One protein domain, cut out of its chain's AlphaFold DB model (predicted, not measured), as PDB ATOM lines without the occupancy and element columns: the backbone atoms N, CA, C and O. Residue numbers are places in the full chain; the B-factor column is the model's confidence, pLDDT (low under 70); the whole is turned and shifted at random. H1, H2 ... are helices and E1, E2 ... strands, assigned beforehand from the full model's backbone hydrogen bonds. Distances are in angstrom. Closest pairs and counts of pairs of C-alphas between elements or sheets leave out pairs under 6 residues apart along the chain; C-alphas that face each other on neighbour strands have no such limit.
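This is residues 32 to 42, 68 to 78 and 100 to 184 of the 189 residues of an uncharacterized protein of Porphyra umbilicalis (UniProt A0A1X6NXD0). A long hairpin of E4 and E5 runs along the length of this domain, and short strands gather near the end away from its turn: E1 with E2, E6 with E3, and E7. The short helix H1 lies over the E1 and E2 part of this one branched, strongly twisted, antiparallel sheet. The printed part has 107 residues, in order E1 to E7, then H1, and is mostly strand. It is only just compact, close to loose, with a radius of gyration of the C-alphas of 15.3 A, and elongated, spanning 53 by 30 by 26 A.

Find C-alpha 32 at (176.264, 117.766, 70.568), where E1, residues 32 to 35, begins. E2 is 72 to 76 and E3 114 to 116. E4, 121 to 133, spans 38.7 A; E5, 137 to 151, spans 41.0 A and bends by 55 degrees at residue 144. E6 is 157 to 160, E7 167 to 171, and H1, 174 to 181, ends at (172.465, 110.715, 81.852).

E5 has E1 on one side, N 33 to O 149 2.9 A, and E4 and E6 on the other, N 123 to O 148 2.8 A and N 158 to O 150 2.9 A. E4, E5 and E6 are a meander, each the antiparallel neighbour of the one before. Two Greek keys add a strand pairing with the meander's far strand: E3 with E6, N 115 to O 159 2.9 A, and E7 with E4, N 122 to O 170 2.8 A. E2 pairs with E1, N 34 to O 73 2.9 A. H1, with every O i to N i+4 pair within hydrogen-bond range, is on the sheet at a height of 9.4 A; its closest C-alphas to E2 are Ala 180 and Val 72, 6.4 A.

C-alphas 135 and 154 are farthest apart, 53.5 A. Two cuts leave C-alpha gaps of 6.5 A, 42 to 68, and 23.2 A, 78 to 100. Of the links printed whole, none is long. Residues 37 to 40 are under 70 in pLDDT.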
ATOM      1  N   MET A  32     174.937 117.413  70.101       96.06
ATOM      2  CA  MET A  32     176.264 117.766  70.568       96.06
ATOM      3  C   MET A  32     176.203 117.975  72.077       96.06
ATOM      4  O   MET A  32     175.373 118.738  72.572       96.06
ATOM      5  N   LEU A  33     177.083 117.295  72.801       95.25
ATOM      6  CA  LEU A  33     177.265 117.477  74.235       95.25
ATOM      7  C   LEU A  33     178.573 118.211  74.465       95.25
ATOM      8  O   LEU A  33     179.600 117.802  73.932       95.25
ATOM      9  N   ILE A  34     178.523 119.276  75.253       93.88
ATOM     10  CA  ILE A  34     179.693 120.026  75.694       93.88
ATOM     11  C   ILE A  34     179.864 119.777  77.189       93.88
ATOM     12  O   ILE A  34     178.934 120.021  77.959       93.88
ATOM     13  N   TYR A  35     181.042 119.296  77.575       89.44
ATOM     14  CA  TYR A  35     181.429 119.034  78.956       89.44
ATOM     15  C   TYR A  35     182.366 120.141  79.426       89.44
ATOM     16  O   TYR A  35     183.411 120.405  78.822       89.44
ATOM     17  N   ASP A  36     181.959 120.788  80.505       77.38
ATOM     18  CA  ASP A  36     182.622 121.912  81.144       77.38
ATOM     19  C   ASP A  36     182.408 121.801  82.661       77.38
ATOM     20  O   ASP A  36     181.628 122.536  83.262       77.38
ATOM     21  N   GLU A  37     183.075 120.822  83.276       64.56
ATOM     22  CA  GLU A  37     182.901 120.437  84.689       64.56
ATOM     23  C   GLU A  37     183.244 121.561  85.683       64.56
ATOM     24  O   GLU A  37     182.879 121.486  86.852       64.56
ATOM     25  N   GLN A  38     183.927 122.618  85.234       59.59
ATOM     26  CA  GLN A  38     184.464 123.648  86.116       59.59
ATOM     27  C   GLN A  38     183.549 124.860  86.334       59.59
ATOM     28  O   GLN A  38     183.870 125.667  87.203       59.59
ATOM     29  N   LEU A  39     182.439 125.052  85.604       53.59
ATOM     30  CA  LEU A  39     181.681 126.305  85.734       53.59
ATOM     31  C   LEU A  39     180.184 126.221  85.378       53.59
ATOM     32  O   LEU A  39     179.772 125.585  84.409       53.59
ATOM     33  N   ARG A  40     179.393 127.029  86.103       57.78
ATOM     34  CA  ARG A  40     178.049 127.490  85.720       57.78
ATOM     35  C   ARG A  40     178.142 128.422  84.500       57.78
ATOM     36  O   ARG A  40     178.107 129.644  84.644       57.78
ATOM     37  N   THR A  41     178.360 127.884  83.302       76.19
ATOM     38  CA  THR A  41     178.623 128.685  82.091       76.19
ATOM     39  C   THR A  41     177.426 128.791  81.166       76.19
ATOM     40  O   THR A  41     176.457 128.037  81.238       76.19
ATOM     41  N   HIS A  42     177.493 129.766  80.264       87.75
ATOM     42  CA  HIS A  42     176.741 129.719  79.023       87.75
ATOM     43  C   HIS A  42     177.675 129.399  77.856       87.75
ATOM     44  O   HIS A  42     178.839 129.807  77.848       87.75
ATOM     45  N   THR A  68     174.170 126.065  81.715       84.38
ATOM     46  CA  THR A  68     174.129 124.931  82.640       84.38
ATOM     47  C   THR A  68     174.799 125.307  83.948       84.38
ATOM     48  O   THR A  68     175.740 126.099  83.969       84.38
ATOM     49  N   ASP A  69     174.342 124.688  85.022       81.19
ATOM     50  CA  ASP A  69     174.973 124.646  86.335       81.19
ATOM     51  C   ASP A  69     175.537 123.255  86.672       81.19
ATOM     52  O   ASP A  69     176.218 123.098  87.683       81.19
ATOM     53  N   LYS A  70     175.294 122.260  85.806       76.12
ATOM     54  CA  LYS A  70     175.654 120.842  85.992       76.12
ATOM     55  C   LYS A  70     176.900 120.417  85.209       76.12
ATOM     56  O   LYS A  70     177.176 119.229  85.086       76.12
ATOM     57  N   GLY A  71     177.605 121.371  84.600       82.81
ATOM     58  CA  GLY A  71     178.835 121.125  83.842       82.81
ATOM     59  C   GLY A  71     178.659 120.371  82.518       82.81
ATOM     60  O   GLY A  71     179.645 120.039  81.868       82.81
ATOM     61  N   VAL A  72     177.422 120.111  82.080       89.56
ATOM     62  CA  VAL A  72     177.122 119.530  80.762       89.56
ATOM     63  C   VAL A  72     176.036 120.347  80.072       89.56
ATOM     64  O   VAL A  72     175.046 120.739  80.694       89.56
ATOM     65  N   ILE A  73     176.222 120.611  78.779       91.81
ATOM     66  CA  ILE A  73     175.265 121.321  77.926       91.81
ATOM     67  C   ILE A  73     174.937 120.447  76.721       91.81
ATOM     68  O   ILE A  73     175.840 119.982  76.026       91.81
ATOM     69  N   SER A  74     173.647 120.261  76.450       93.56
ATOM     70  CA  SER A  74     173.170 119.561  75.259       93.56
ATOM     71  C   SER A  74     172.637 120.548  74.222       93.56
ATOM     72  O   SER A  74     171.844 121.438  74.540       93.56
ATOM     73  N   PHE A  75     173.070 120.376  72.977       95.38
ATOM     74  CA  PHE A  75     172.562 121.092  71.817       95.38
ATOM     75  C   PHE A  75     171.983 120.103  70.814       95.38
ATOM     76  O   PHE A  75     172.673 119.178  70.383       95.38
ATOM     77  N   ASP A  76     170.743 120.342  70.401       95.06
ATOM     78  CA  ASP A  76     170.169 119.674  69.239       95.06
ATOM     79  C   ASP A  76     170.748 120.287  67.963       95.06
ATOM     80  O   ASP A  76     170.760 121.511  67.789       95.06
ATOM     81  N   ILE A  77     171.231 119.423  67.079       93.88
ATOM     82  CA  ILE A  77     171.764 119.784  65.772       93.88
ATOM     83  C   ILE A  77     170.570 119.994  64.835       93.88
ATOM     84  O   ILE A  77     169.781 119.063  64.651       93.88
ATOM     85  N   PRO A  78     170.410 121.188  64.231       90.31
ATOM     86  CA  PRO A  78     169.335 121.442  63.286       90.31
ATOM     87  C   PRO A  78     169.387 120.471  62.112       90.31
ATOM     88  O   PRO A  78     170.427 120.289  61.473       90.31
ATOM     89  N   SER A 100     184.620 133.683  76.135       85.19
ATOM     90  CA  SER A 100     185.177 133.801  74.800       85.19
ATOM     91  C   SER A 100     184.754 135.097  74.126       85.19
ATOM     92  O   SER A 100     183.589 135.494  74.179       85.19
ATOM     93  N   ASP A 101     185.711 135.732  73.456       88.25
ATOM     94  CA  ASP A 101     185.492 136.960  72.696       88.25
ATOM     95  C   ASP A 101     185.260 136.616  71.218       88.25
ATOM     96  O   ASP A 101     185.992 135.816  70.638       88.25
ATOM     97  N   HIS A 102     184.251 137.230  70.596       88.19
ATOM     98  CA  HIS A 102     183.897 136.997  69.192       88.19
ATOM     99  C   HIS A 102     184.985 137.436  68.197       88.19
ATOM    100  O   HIS A 102     184.945 137.023  67.039       88.19
ATOM    101  N   ARG A 103     185.933 138.280  68.630       92.00
ATOM    102  CA  ARG A 103     187.105 138.701  67.849       92.00
ATOM    103  C   ARG A 103     188.258 137.701  67.915       92.00
ATOM    104  O   ARG A 103     189.221 137.860  67.170       92.00
ATOM    105  N   CYS A 104     188.192 136.718  68.810       92.94
ATOM    106  CA  CYS A 104     189.146 135.616  68.859       92.94
ATOM    107  C   CYS A 104     188.701 134.456  67.972       92.94
ATOM    108  O   CYS A 104     187.570 134.428  67.480       92.94
ATOM    109  N   HIS A 105     189.607 133.499  67.751       92.50
ATOM    110  CA  HIS A 105     189.285 132.318  66.961       92.50
ATOM    111  C   HIS A 105     188.101 131.584  67.586       92.50
ATOM    112  O   HIS A 105     188.114 131.274  68.781       92.50
ATOM    113  N   ARG A 106     187.082 131.294  66.774       93.31
ATOM    114  CA  ARG A 106     185.935 130.497  67.200       93.31
ATOM    115  C   ARG A 106     185.985 129.145  66.489       93.31
ATOM    116  O   ARG A 106     185.944 129.112  65.260       93.31
ATOM    117  N   PRO A 107     186.089 128.036  67.232       94.38
ATOM    118  CA  PRO A 107     186.297 126.717  66.656       94.38
ATOM    119  C   PRO A 107     185.070 126.238  65.883       94.38
ATOM    120  O   PRO A 107     183.943 126.373  66.354       94.38
ATOM    121  N   SER A 108     185.313 125.621  64.731       95.19
ATOM    122  CA  SER A 108     184.313 125.040  63.831       95.19
ATOM    123  C   SER A 108     184.601 123.561  63.564       95.19
ATOM    124  O   SER A 108     185.735 123.106  63.742       95.19
ATOM    125  N   MET A 109     183.575 122.817  63.143       94.00
ATOM    126  CA  MET A 109     183.658 121.379  62.873       94.00
ATOM    127  C   MET A 109     182.710 120.970  61.740       94.00
ATOM    128  O   MET A 109     181.531 121.335  61.750       94.00
ATOM    129  N   ASP A 110     183.186 120.133  60.813       91.25
ATOM    130  CA  ASP A 110     182.311 119.499  59.824       91.25
ATOM    131  C   ASP A 110     181.665 118.237  60.408       91.25
ATOM    132  O   ASP A 110     182.144 117.110  60.251       91.25
ATOM    133  N   ILE A 111     180.541 118.441  61.089       91.44
ATOM    134  CA  ILE A 111     179.757 117.371  61.711       91.44
ATOM    135  C   ILE A 111     179.125 116.400  60.698       91.44
ATOM    136  O   ILE A 111     178.711 115.315  61.094       91.44
ATOM    137  N   ASN A 112     179.071 116.733  59.403       87.88
ATOM    138  CA  ASN A 112     178.549 115.820  58.373       87.88
ATOM    139  C   ASN A 112     179.561 114.734  58.022       87.88
ATOM    140  O   ASN A 112     179.202 113.690  57.489       87.88
ATOM    141  N   SER A 113     180.831 114.960  58.360       89.38
ATOM    142  CA  SER A 113     181.889 113.959  58.253       89.38
ATOM    143  C   SER A 113     181.858 112.924  59.388       89.38
ATOM    144  O   SER A 113     182.774 112.099  59.494       89.38
ATOM    145  N   ALA A 114     180.847 113.000  60.264       91.31
ATOM    146  CA  ALA A 114     180.676 112.124  61.407       91.31
ATOM    147  C   ALA A 114     180.063 110.773  61.015       91.31
ATOM    148  O   ALA A 114     179.049 110.712  60.325       91.31
ATOM    149  N   SER A 115     180.631 109.690  61.539       92.75
ATOM    150  CA  SER A 115     180.116 108.324  61.421       92.75
ATOM    151  C   SER A 115     180.021 107.659  62.794       92.75
ATOM    152  O   SER A 115     180.682 108.077  63.743       92.75
ATOM    153  N   VAL A 116     179.177 106.636  62.939       92.75
ATOM    154  CA  VAL A 116     179.027 105.912  64.214       92.75
ATOM    155  C   VAL A 116     180.351 105.266  64.614       92.75
ATOM    156  O   VAL A 116     181.036 104.671  63.785       92.75
ATOM    157  N   SER A 117     180.696 105.352  65.897       88.75
ATOM    158  CA  SER A 117     181.898 104.740  66.455       88.75
ATOM    159  C   SER A 117     181.646 104.178  67.851       88.75
ATOM    160  O   SER A 117     180.943 104.776  68.665       88.75
ATOM    161  N   LYS A 118     182.284 103.039  68.139       88.00
ATOM    162  CA  LYS A 118     182.259 102.385  69.455       88.00
ATOM    163  C   LYS A 118     183.195 103.046  70.475       88.00
ATOM    164  O   LYS A 118     183.046 102.830  71.669       88.00
ATOM    165  N   GLU A 119     184.131 103.881  70.027       85.50
ATOM    166  CA  GLU A 119     185.230 104.414  70.850       85.50
ATOM    167  C   GLU A 119     184.801 105.546  71.800       85.50
ATOM    168  O   GLU A 119     185.626 106.088  72.523       85.50
ATOM    169  N   ARG A 120     183.518 105.939  71.811       90.19
ATOM    170  CA  ARG A 120     182.999 107.064  72.617       90.19
ATOM    171  C   ARG A 120     183.834 108.344  72.479       90.19
ATOM    172  O   ARG A 120     184.123 109.018  73.468       90.19
ATOM    173  N   ASN A 121     184.214 108.656  71.239       92.69
ATOM    174  CA  ASN A 121     185.144 109.732  70.898       92.69
ATOM    175  C   ASN A 121     184.751 111.088  71.506       92.69
ATOM    176  O   ASN A 121     183.598 111.524  71.413       92.69
ATOM    177  N   VAL A 122     185.746 111.765  72.081       94.94
ATOM    178  CA  VAL A 122     185.653 113.125  72.617       94.94
ATOM    179  C   VAL A 122     186.640 114.033  71.896       94.94
ATOM    180  O   VAL A 122     187.839 113.761  71.800       94.94
ATOM    181  N   TYR A 123     186.115 115.152  71.425       96.12
ATOM    182  CA  TYR A 123     186.837 116.205  70.737       96.12
ATOM    183  C   TYR A 123     187.077 117.376  71.678       96.12
ATOM    184  O   TYR A 123     186.196 117.746  72.449       96.12
ATOM    185  N   CYS A 124     188.249 117.988  71.599       94.94
ATOM    186  CA  CYS A 124     188.602 119.147  72.396       94.94
ATOM    187  C   CYS A 124     188.862 120.368  71.524       94.94
ATOM    188  O   CYS A 124     189.346 120.258  70.398       94.94
ATOM    189  N   PHE A 125     188.601 121.539  72.091       93.56
ATOM    190  CA  PHE A 125     189.117 122.809  71.602       93.56
ATOM    191  C   PHE A 125     189.531 123.682  72.782       93.56
ATOM    192  O   PHE A 125     189.058 123.503  73.905       93.56
ATOM    193  N   LYS A 126     190.393 124.663  72.529       91.75
ATOM    194  CA  LYS A 126     190.737 125.676  73.527       91.75
ATOM    195  C   LYS A 126     189.892 126.920  73.307       91.75
ATOM    196  O   LYS A 126     189.914 127.510  72.230       91.75
ATOM    197  N   SER A 127     189.133 127.307  74.322       90.81
ATOM    198  CA  SER A 127     188.414 128.581  74.326       90.81
ATOM    199  C   SER A 127     189.403 129.738  74.467       90.81
ATOM    200  O   SER A 127     190.431 129.605  75.134       90.81
ATOM    201  N   GLN A 128     189.112 130.868  73.821       92.75
ATOM    202  CA  GLN A 128     189.984 132.043  73.829       92.75
ATOM    203  C   GLN A 128     189.217 133.299  74.221       92.75
ATOM    204  O   GLN A 128     188.101 133.505  73.752       92.75
ATOM    205  N   TYR A 129     189.831 134.157  75.031       92.00
ATOM    206  CA  TYR A 129     189.315 135.472  75.405       92.00
ATOM    207  C   TYR A 129     190.281 136.571  74.973       92.00
ATOM    208  O   TYR A 129     191.482 136.344  74.807       92.00
ATOM    209  N   ARG A 130     189.768 137.787  74.810       93.75
ATOM    210  CA  ARG A 130     190.585 138.943  74.455       93.75
ATOM    211  C   ARG A 130     191.132 139.599  75.721       93.75
ATOM    212  O   ARG A 130     190.376 140.000  76.599       93.75
ATOM    213  N   ARG A 131     192.455 139.740  75.807       93.75
ATOM    214  CA  ARG A 131     193.150 140.485  76.864       93.75
ATOM    215  C   ARG A 131     193.797 141.726  76.262       93.75
ATOM    216  O   ARG A 131     194.687 141.603  75.422       93.75
ATOM    217  N   CYS A 132     193.366 142.901  76.708       93.00
ATOM    218  CA  CYS A 132     193.919 144.186  76.291       93.00
ATOM    219  C   CYS A 132     194.869 144.733  77.357       93.00
ATOM    220  O   CYS A 132     194.556 144.703  78.546       93.00
ATOM    221  N   VAL A 133     196.033 145.209  76.930       91.94
ATOM    222  CA  VAL A 133     197.014 145.882  77.787       91.94
ATOM    223  C   VAL A 133     197.291 147.243  77.163       91.94
ATOM    224  O   VAL A 133     197.599 147.302  75.975       91.94
ATOM    225  N   THR A 134     197.194 148.312  77.956       86.81
ATOM    226  CA  THR A 134     197.164 149.721  77.510       86.81
ATOM    227  C   THR A 134     198.223 150.074  76.460       86.81
ATOM    228  O   THR A 134     197.928 150.817  75.534       86.81
ATOM    229  N   LEU A 135     199.424 149.493  76.547       86.00
ATOM    230  CA  LEU A 135     200.548 149.784  75.644       86.00
ATOM    231  C   LEU A 135     200.867 148.677  74.624       86.00
ATOM    232  O   LEU A 135     201.711 148.871  73.759       86.00
ATOM    233  N   ARG A 136     200.242 147.497  74.723       86.00
ATOM    234  CA  ARG A 136     200.532 146.336  73.848       86.00
ATOM    235  C   ARG A 136     199.338 145.914  72.989       86.00
ATOM    236  O   ARG A 136     199.384 144.875  72.338       86.00
ATOM    237  N   GLY A 137     198.259 146.695  73.011       91.56
ATOM    238  CA  GLY A 137     197.025 146.375  72.309       91.56
ATOM    239  C   GLY A 137     196.308 145.159  72.898       91.56
ATOM    240  O   GLY A 137     196.502 144.777  74.056       91.56
ATOM    241  N   CYS A 138     195.433 144.561  72.095       94.31
ATOM    242  CA  CYS A 138     194.624 143.420  72.501       94.31
ATOM    243  C   CYS A 138     195.087 142.145  71.808       94.31
ATOM    244  O   CYS A 138     195.224 142.120  70.590       94.31
ATOM    245  N   GLN A 139     195.223 141.073  72.578       94.69
ATOM    246  CA  GLN A 139     195.595 139.751  72.083       94.69
ATOM    247  C   GLN A 139     194.603 138.696  72.567       94.69
ATOM    248  O   GLN A 139     194.005 138.839  73.635       94.69
ATOM    249  N   CYS A 140     194.455 137.623  71.799       94.88
ATOM    250  CA  CYS A 140     193.688 136.459  72.219       94.88
ATOM    251  C   CYS A 140     194.546 135.567  73.117       94.88
ATOM    252  O   CYS A 140     195.690 135.249  72.791       94.88
ATOM    253  N   LYS A 141     194.004 135.197  74.276       94.38
ATOM    254  CA  LYS A 141     194.616 134.284  75.242       94.38
ATOM    255  C   LYS A 141     193.718 133.074  75.427       94.38
ATOM    256  O   LYS A 141     192.499 133.203  75.423       94.38
ATOM    257  N   GLU A 142     194.332 131.910  75.587       91.94
ATOM    258  CA  GLU A 142     193.619 130.685  75.937       91.94
ATOM    259  C   GLU A 142     193.011 130.830  77.342       91.94
ATOM    260  O   GLU A 142     193.656 131.363  78.246       91.94
ATOM    261  N   ASP A 143     191.760 130.403  77.505       87.94
ATOM    262  CA  ASP A 143     191.056 130.364  78.792       87.94
ATOM    263  C   ASP A 143     191.081 128.938  79.345       87.94
ATOM    264  O   ASP A 143     191.760 128.644  80.323       87.94
ATOM    265  N   LYS A 144     190.379 128.024  78.666       86.31
ATOM    266  CA  LYS A 144     190.263 126.624  79.082       86.31
ATOM    267  C   LYS A 144     190.000 125.678  77.921       86.31
ATOM    268  O   LYS A 144     189.482 126.080  76.874       86.31
ATOM    269  N   MET A 145     190.324 124.407  78.138       90.50
ATOM    270  CA  MET A 145     189.989 123.318  77.227       90.50
ATOM    271  C   MET A 145     188.532 122.898  77.424       90.50
ATOM    272  O   MET A 145     188.107 122.624  78.543       90.50
ATOM    273  N   ILE A 146     187.780 122.834  76.333       91.56
ATOM    274  CA  ILE A 146     186.388 122.392  76.304       91.56
ATOM    275  C   ILE A 146     186.325 121.040  75.607       91.56
ATOM    276  O   ILE A 146     186.924 120.872  74.545       91.56
ATOM    277  N   ARG A 147     185.585 120.099  76.195       93.62
ATOM    278  CA  ARG A 147     185.398 118.736  75.686       93.62
ATOM    279  C   ARG A 147     184.017 118.600  75.056       93.62
ATOM    280  O   ARG A 147     183.039 119.113  75.591       93.62
ATOM    281  N   VAL A 148     183.925 117.892  73.938       94.81
ATOM    282  CA  VAL A 148     182.710 117.772  73.130       94.81
ATOM    283  C   VAL A 148     182.533 116.342  72.633       94.81
ATOM    284  O   VAL A 148     183.487 115.722  72.175       94.81
ATOM    285  N   SER A 149     181.309 115.821  72.669       95.81
ATOM    286  CA  SER A 149     180.954 114.557  72.010       95.81
ATOM    287  C   SER A 149     179.741 114.738  71.104       95.81
ATOM    288  O   SER A 149     178.820 115.480  71.448       95.81
ATOM    289  N   LEU A 150     179.709 114.013  69.987       95.88
ATOM    290  CA  LEU A 150     178.557 113.954  69.088       95.88
ATOM    291  C   LEU A 150     177.834 112.618  69.232       95.88
ATOM    292  O   LEU A 150     178.481 111.573  69.334       95.88
ATOM    293  N   LEU A 151     176.504 112.671  69.209       94.94
ATOM    294  CA  LEU A 151     175.626 111.507  69.274       94.94
ATOM    295  C   LEU A 151     174.664 111.489  68.087       94.94
ATOM    296  O   LEU A 151     174.215 112.546  67.633       94.94
ATOM    297  N   ASP A 152     174.309 110.296  67.620       92.50
ATOM    298  CA  ASP A 152     173.214 110.099  66.668       92.50
ATOM    299  C   ASP A 152     171.837 110.059  67.356       92.50
ATOM    300  O   ASP A 152     171.701 110.332  68.550       92.50
ATOM    301  N   ALA A 153     170.771 109.779  66.599       89.94
ATOM    302  CA  ALA A 153     169.401 109.746  67.128       89.94
ATOM    303  C   ALA A 153     169.170 108.634  68.159       89.94
ATOM    304  O   ALA A 153     168.299 108.761  69.017       89.94
ATOM    305  N   GLN A 154     169.952 107.559  68.080       91.12
ATOM    306  CA  GLN A 154     169.905 106.429  68.996       91.12
ATOM    307  C   GLN A 154     170.803 106.647  70.223       91.12
ATOM    308  O   GLN A 154     170.843 105.793  71.104       91.12
ATOM    309  N   GLY A 155     171.529 107.766  70.305       90.75
ATOM    310  CA  GLY A 155     172.476 108.015  71.388       90.75
ATOM    311  C   GLY A 155     173.793 107.254  71.236       90.75
ATOM    312  O   GLY A 155     174.516 107.087  72.219       90.75
ATOM    313  N   ARG A 156     174.114 106.765  70.032       93.12
ATOM    314  CA  ARG A 156     175.422 106.172  69.733       93.12
ATOM    315  C   ARG A 156     176.428 107.278  69.464       93.12
ATOM    316  O   ARG A 156     176.106 108.295  68.848       93.12
ATOM    317  N   HIS A 157     177.659 107.063  69.904       93.38
ATOM    318  CA  HIS A 157     178.738 108.018  69.701       93.38
ATOM    319  C   HIS A 157     179.164 108.109  68.245       93.38
ATOM    320  O   HIS A 157     179.122 107.131  67.497       93.38
ATOM    321  N   MET A 158     179.622 109.298  67.865       94.25
ATOM    322  CA  MET A 158     180.076 109.566  66.513       94.25
ATOM    323  C   MET A 158     181.526 110.036  66.465       94.25
ATOM    324  O   MET A 158     181.981 110.820  67.297       94.25
ATOM    325  N   ARG A 159     182.244 109.556  65.453       94.50
ATOM    326  CA  ARG A 159     183.597 109.951  65.083       94.50
ATOM    327  C   ARG A 159     183.538 110.864  63.870       94.50
ATOM    328  O   ARG A 159     183.076 110.466  62.812       94.50
ATOM    329  N   VAL A 160     184.053 112.069  64.024       93.31
ATOM    330  CA  VAL A 160     184.237 113.078  62.982       93.31
ATOM    331  C   VAL A 160     185.582 112.860  62.305       93.31
ATOM    332  O   VAL A 160     186.621 112.873  62.969       93.31
ATOM    333  N   SER A 161     185.566 112.662  60.988       91.88
ATOM    334  CA  SER A 161     186.790 112.509  60.190       91.88
ATOM    335  C   SER A 161     187.443 113.851  59.839       91.88
ATOM    336  O   SER A 161     188.656 113.907  59.656       91.88
ATOM    337  N   ARG A 162     186.669 114.944  59.803       90.88
ATOM    338  CA  ARG A 162     187.145 116.316  59.553       90.88
ATOM    339  C   ARG A 162     186.794 117.243  60.729       90.88
ATOM    340  O   ARG A 162     185.826 118.003  60.655       90.88
ATOM    341  N   PRO A 163     187.548 117.186  61.844       89.12
ATOM    342  CA  PRO A 163     187.186 117.882  63.081       89.12
ATOM    343  C   PRO A 163     187.458 119.398  63.056       89.12
ATOM    344  O   PRO A 163     187.009 120.112  63.950       89.12
ATOM    345  N   GLY A 164     188.150 119.913  62.034       89.94
ATOM    346  CA  GLY A 164     188.409 121.345  61.881       89.94
ATOM    347  C   GLY A 164     189.313 121.888  62.987       89.94
ATOM    348  O   GLY A 164     190.442 121.439  63.144       89.94
ATOM    349  N   SER A 165     188.813 122.859  63.755       91.50
ATOM    350  CA  SER A 165     189.553 123.454  64.888       91.50
ATOM    351  C   SER A 165     189.562 122.581  66.145       91.50
ATOM    352  O   SER A 165     190.164 122.950  67.154       91.50
ATOM    353  N   PHE A 166     188.843 121.465  66.109       95.69
ATOM    354  CA  PHE A 166     188.809 120.496  67.184       95.69
ATOM    355  C   PHE A 166     189.843 119.402  66.930       95.69
ATOM    356  O   PHE A 166     190.154 119.073  65.787       95.69
ATOM    357  N   TYR A 167     190.321 118.779  67.999       94.25
ATOM    358  CA  TYR A 167     191.186 117.606  67.925       94.25
ATOM    359  C   TYR A 167     190.624 116.486  68.793       94.25
ATOM    360  O   TYR A 167     189.999 116.739  69.822       94.25
ATOM    361  N   LEU A 168     190.822 115.236  68.375       94.50
ATOM    362  CA  LEU A 168     190.471 114.083  69.197       94.50
ATOM    363  C   LEU A 168     191.366 114.087  70.443       94.50
ATOM    364  O   LEU A 168     192.588 114.103  70.319       94.50
ATOM    365  N   CYS A 169     190.769 114.109  71.633       93.06
ATOM    366  CA  CYS A 169     191.504 114.251  72.896       93.06
ATOM    367  C   CYS A 169     191.214 113.139  73.908       93.06
ATOM    368  O   CYS A 169     191.695 113.192  75.038       93.06
ATOM    369  N   GLY A 170     190.414 112.146  73.525       92.25
ATOM    370  CA  GLY A 170     190.197 110.946  74.317       92.25
ATOM    371  C   GLY A 170     188.793 110.395  74.156       92.25
ATOM    372  O   GLY A 170     188.121 110.621  73.150       92.25
ATOM    373  N   VAL A 171     188.365 109.686  75.192       92.19
ATOM    374  CA  VAL A 171     187.062 109.032  75.272       92.19
ATOM    375  C   VAL A 171     186.246 109.616  76.418       92.19
ATOM    376  O   VAL A 171     186.781 110.306  77.297       92.19
ATOM    377  N   LEU A 172     184.937 109.384  76.385       89.38
ATOM    378  CA  LEU A 172     184.033 109.852  77.425       89.38
ATOM    379  C   LEU A 172     184.341 109.169  78.765       89.38
ATOM    380  O   LEU A 172     184.445 107.946  78.816       89.38
ATOM    381  N   THR A 173     184.463 109.949  79.842       88.94
ATOM    382  CA  THR A 173     184.675 109.411  81.196       88.94
ATOM    383  C   THR A 173     183.355 108.963  81.835       88.94
ATOM    384  O   THR A 173     182.268 109.376  81.414       88.94
ATOM    385  N   ASP A 174     183.423 108.155  82.894       88.25
ATOM    386  CA  ASP A 174     182.228 107.723  83.635       88.25
ATOM    387  C   ASP A 174     181.505 108.895  84.312       88.25
ATOM    388  O   ASP A 174     180.271 108.956  84.309       88.25
ATOM    389  N   ALA A 175     182.256 109.881  84.814       86.31
ATOM    390  CA  ALA A 175     181.700 111.115  85.371       86.31
ATOM    391  C   ALA A 175     180.922 111.919  84.314       86.31
ATOM    392  O   ALA A 175     179.799 112.369  84.565       86.31
ATOM    393  N   GLN A 176     181.469 112.032  83.099       88.31
ATOM    394  CA  GLN A 176     180.819 112.704  81.968       88.31
ATOM    395  C   GLN A 176     179.570 111.951  81.507       88.31
ATOM    396  O   GLN A 176     178.524 112.559  81.272       88.31
ATOM    397  N   THR A 177     179.653 110.621  81.452       88.88
ATOM    398  CA  THR A 177     178.524 109.745  81.120       88.88
ATOM    399  C   THR A 177     177.387 109.909  82.124       88.88
ATOM    400  O   THR A 177     176.233 110.090  81.735       88.88
ATOM    401  N   THR A 178     177.704 109.883  83.417       88.62
ATOM    402  CA  THR A 178     176.726 110.030  84.503       88.62
ATOM    403  C   THR A 178     176.071 111.408  84.469       88.62
ATOM    404  O   THR A 178     174.845 111.516  84.497       88.62
ATOM    405  N   SER A 179     176.869 112.464  84.303       87.25
ATOM    406  CA  SER A 179     176.369 113.839  84.214       87.25
ATOM    407  C   SER A 179     175.434 114.039  83.016       87.25
ATOM    408  O   SER A 179     174.377 114.652  83.150       87.25
ATOM    409  N   ALA A 180     175.765 113.463  81.857       88.19
ATOM    410  CA  ALA A 180     174.897 113.501  80.683       88.19
ATOM    411  C   ALA A 180     173.601 112.690  80.881       88.19
ATOM    412  O   ALA A 180     172.523 113.166  80.519       88.19
ATOM    413  N   LYS A 181     173.663 111.508  81.511       90.06
ATOM    414  CA  LYS A 181     172.465 110.715  81.852       90.06
ATOM    415  C   LYS A 181     171.517 111.468  82.786       90.06
ATOM    416  O   LYS A 181     170.309 111.439  82.568       90.06
ATOM    417  N   ASN A 182     172.052 112.221  83.747       87.12
ATOM    418  CA  ASN A 182     171.264 113.073  84.646       87.12
ATOM    419  C   ASN A 182     170.549 114.233  83.924       87.12
ATOM    420  O   ASN A 182     169.624 114.826  84.474       87.12
ATOM    421  N   LEU A 183     170.951 114.552  82.688       83.31
ATOM    422  CA  LEU A 183     170.257 115.483  81.790       83.31
ATOM    423  C   LEU A 183     169.262 114.786  80.845       83.31
ATOM    424  O   LEU A 183     168.751 115.411  79.918       83.31
ATOM    425  N   GLY A 184     169.001 113.491  81.041       86.31
ATOM    426  CA  GLY A 184     168.110 112.699  80.194       86.31
ATOM    427  C   GLY A 184     168.749 112.209  78.892       86.31
ATOM    428  O   GLY A 184     168.042 111.679  78.032       86.31
TER     429      GLY A 184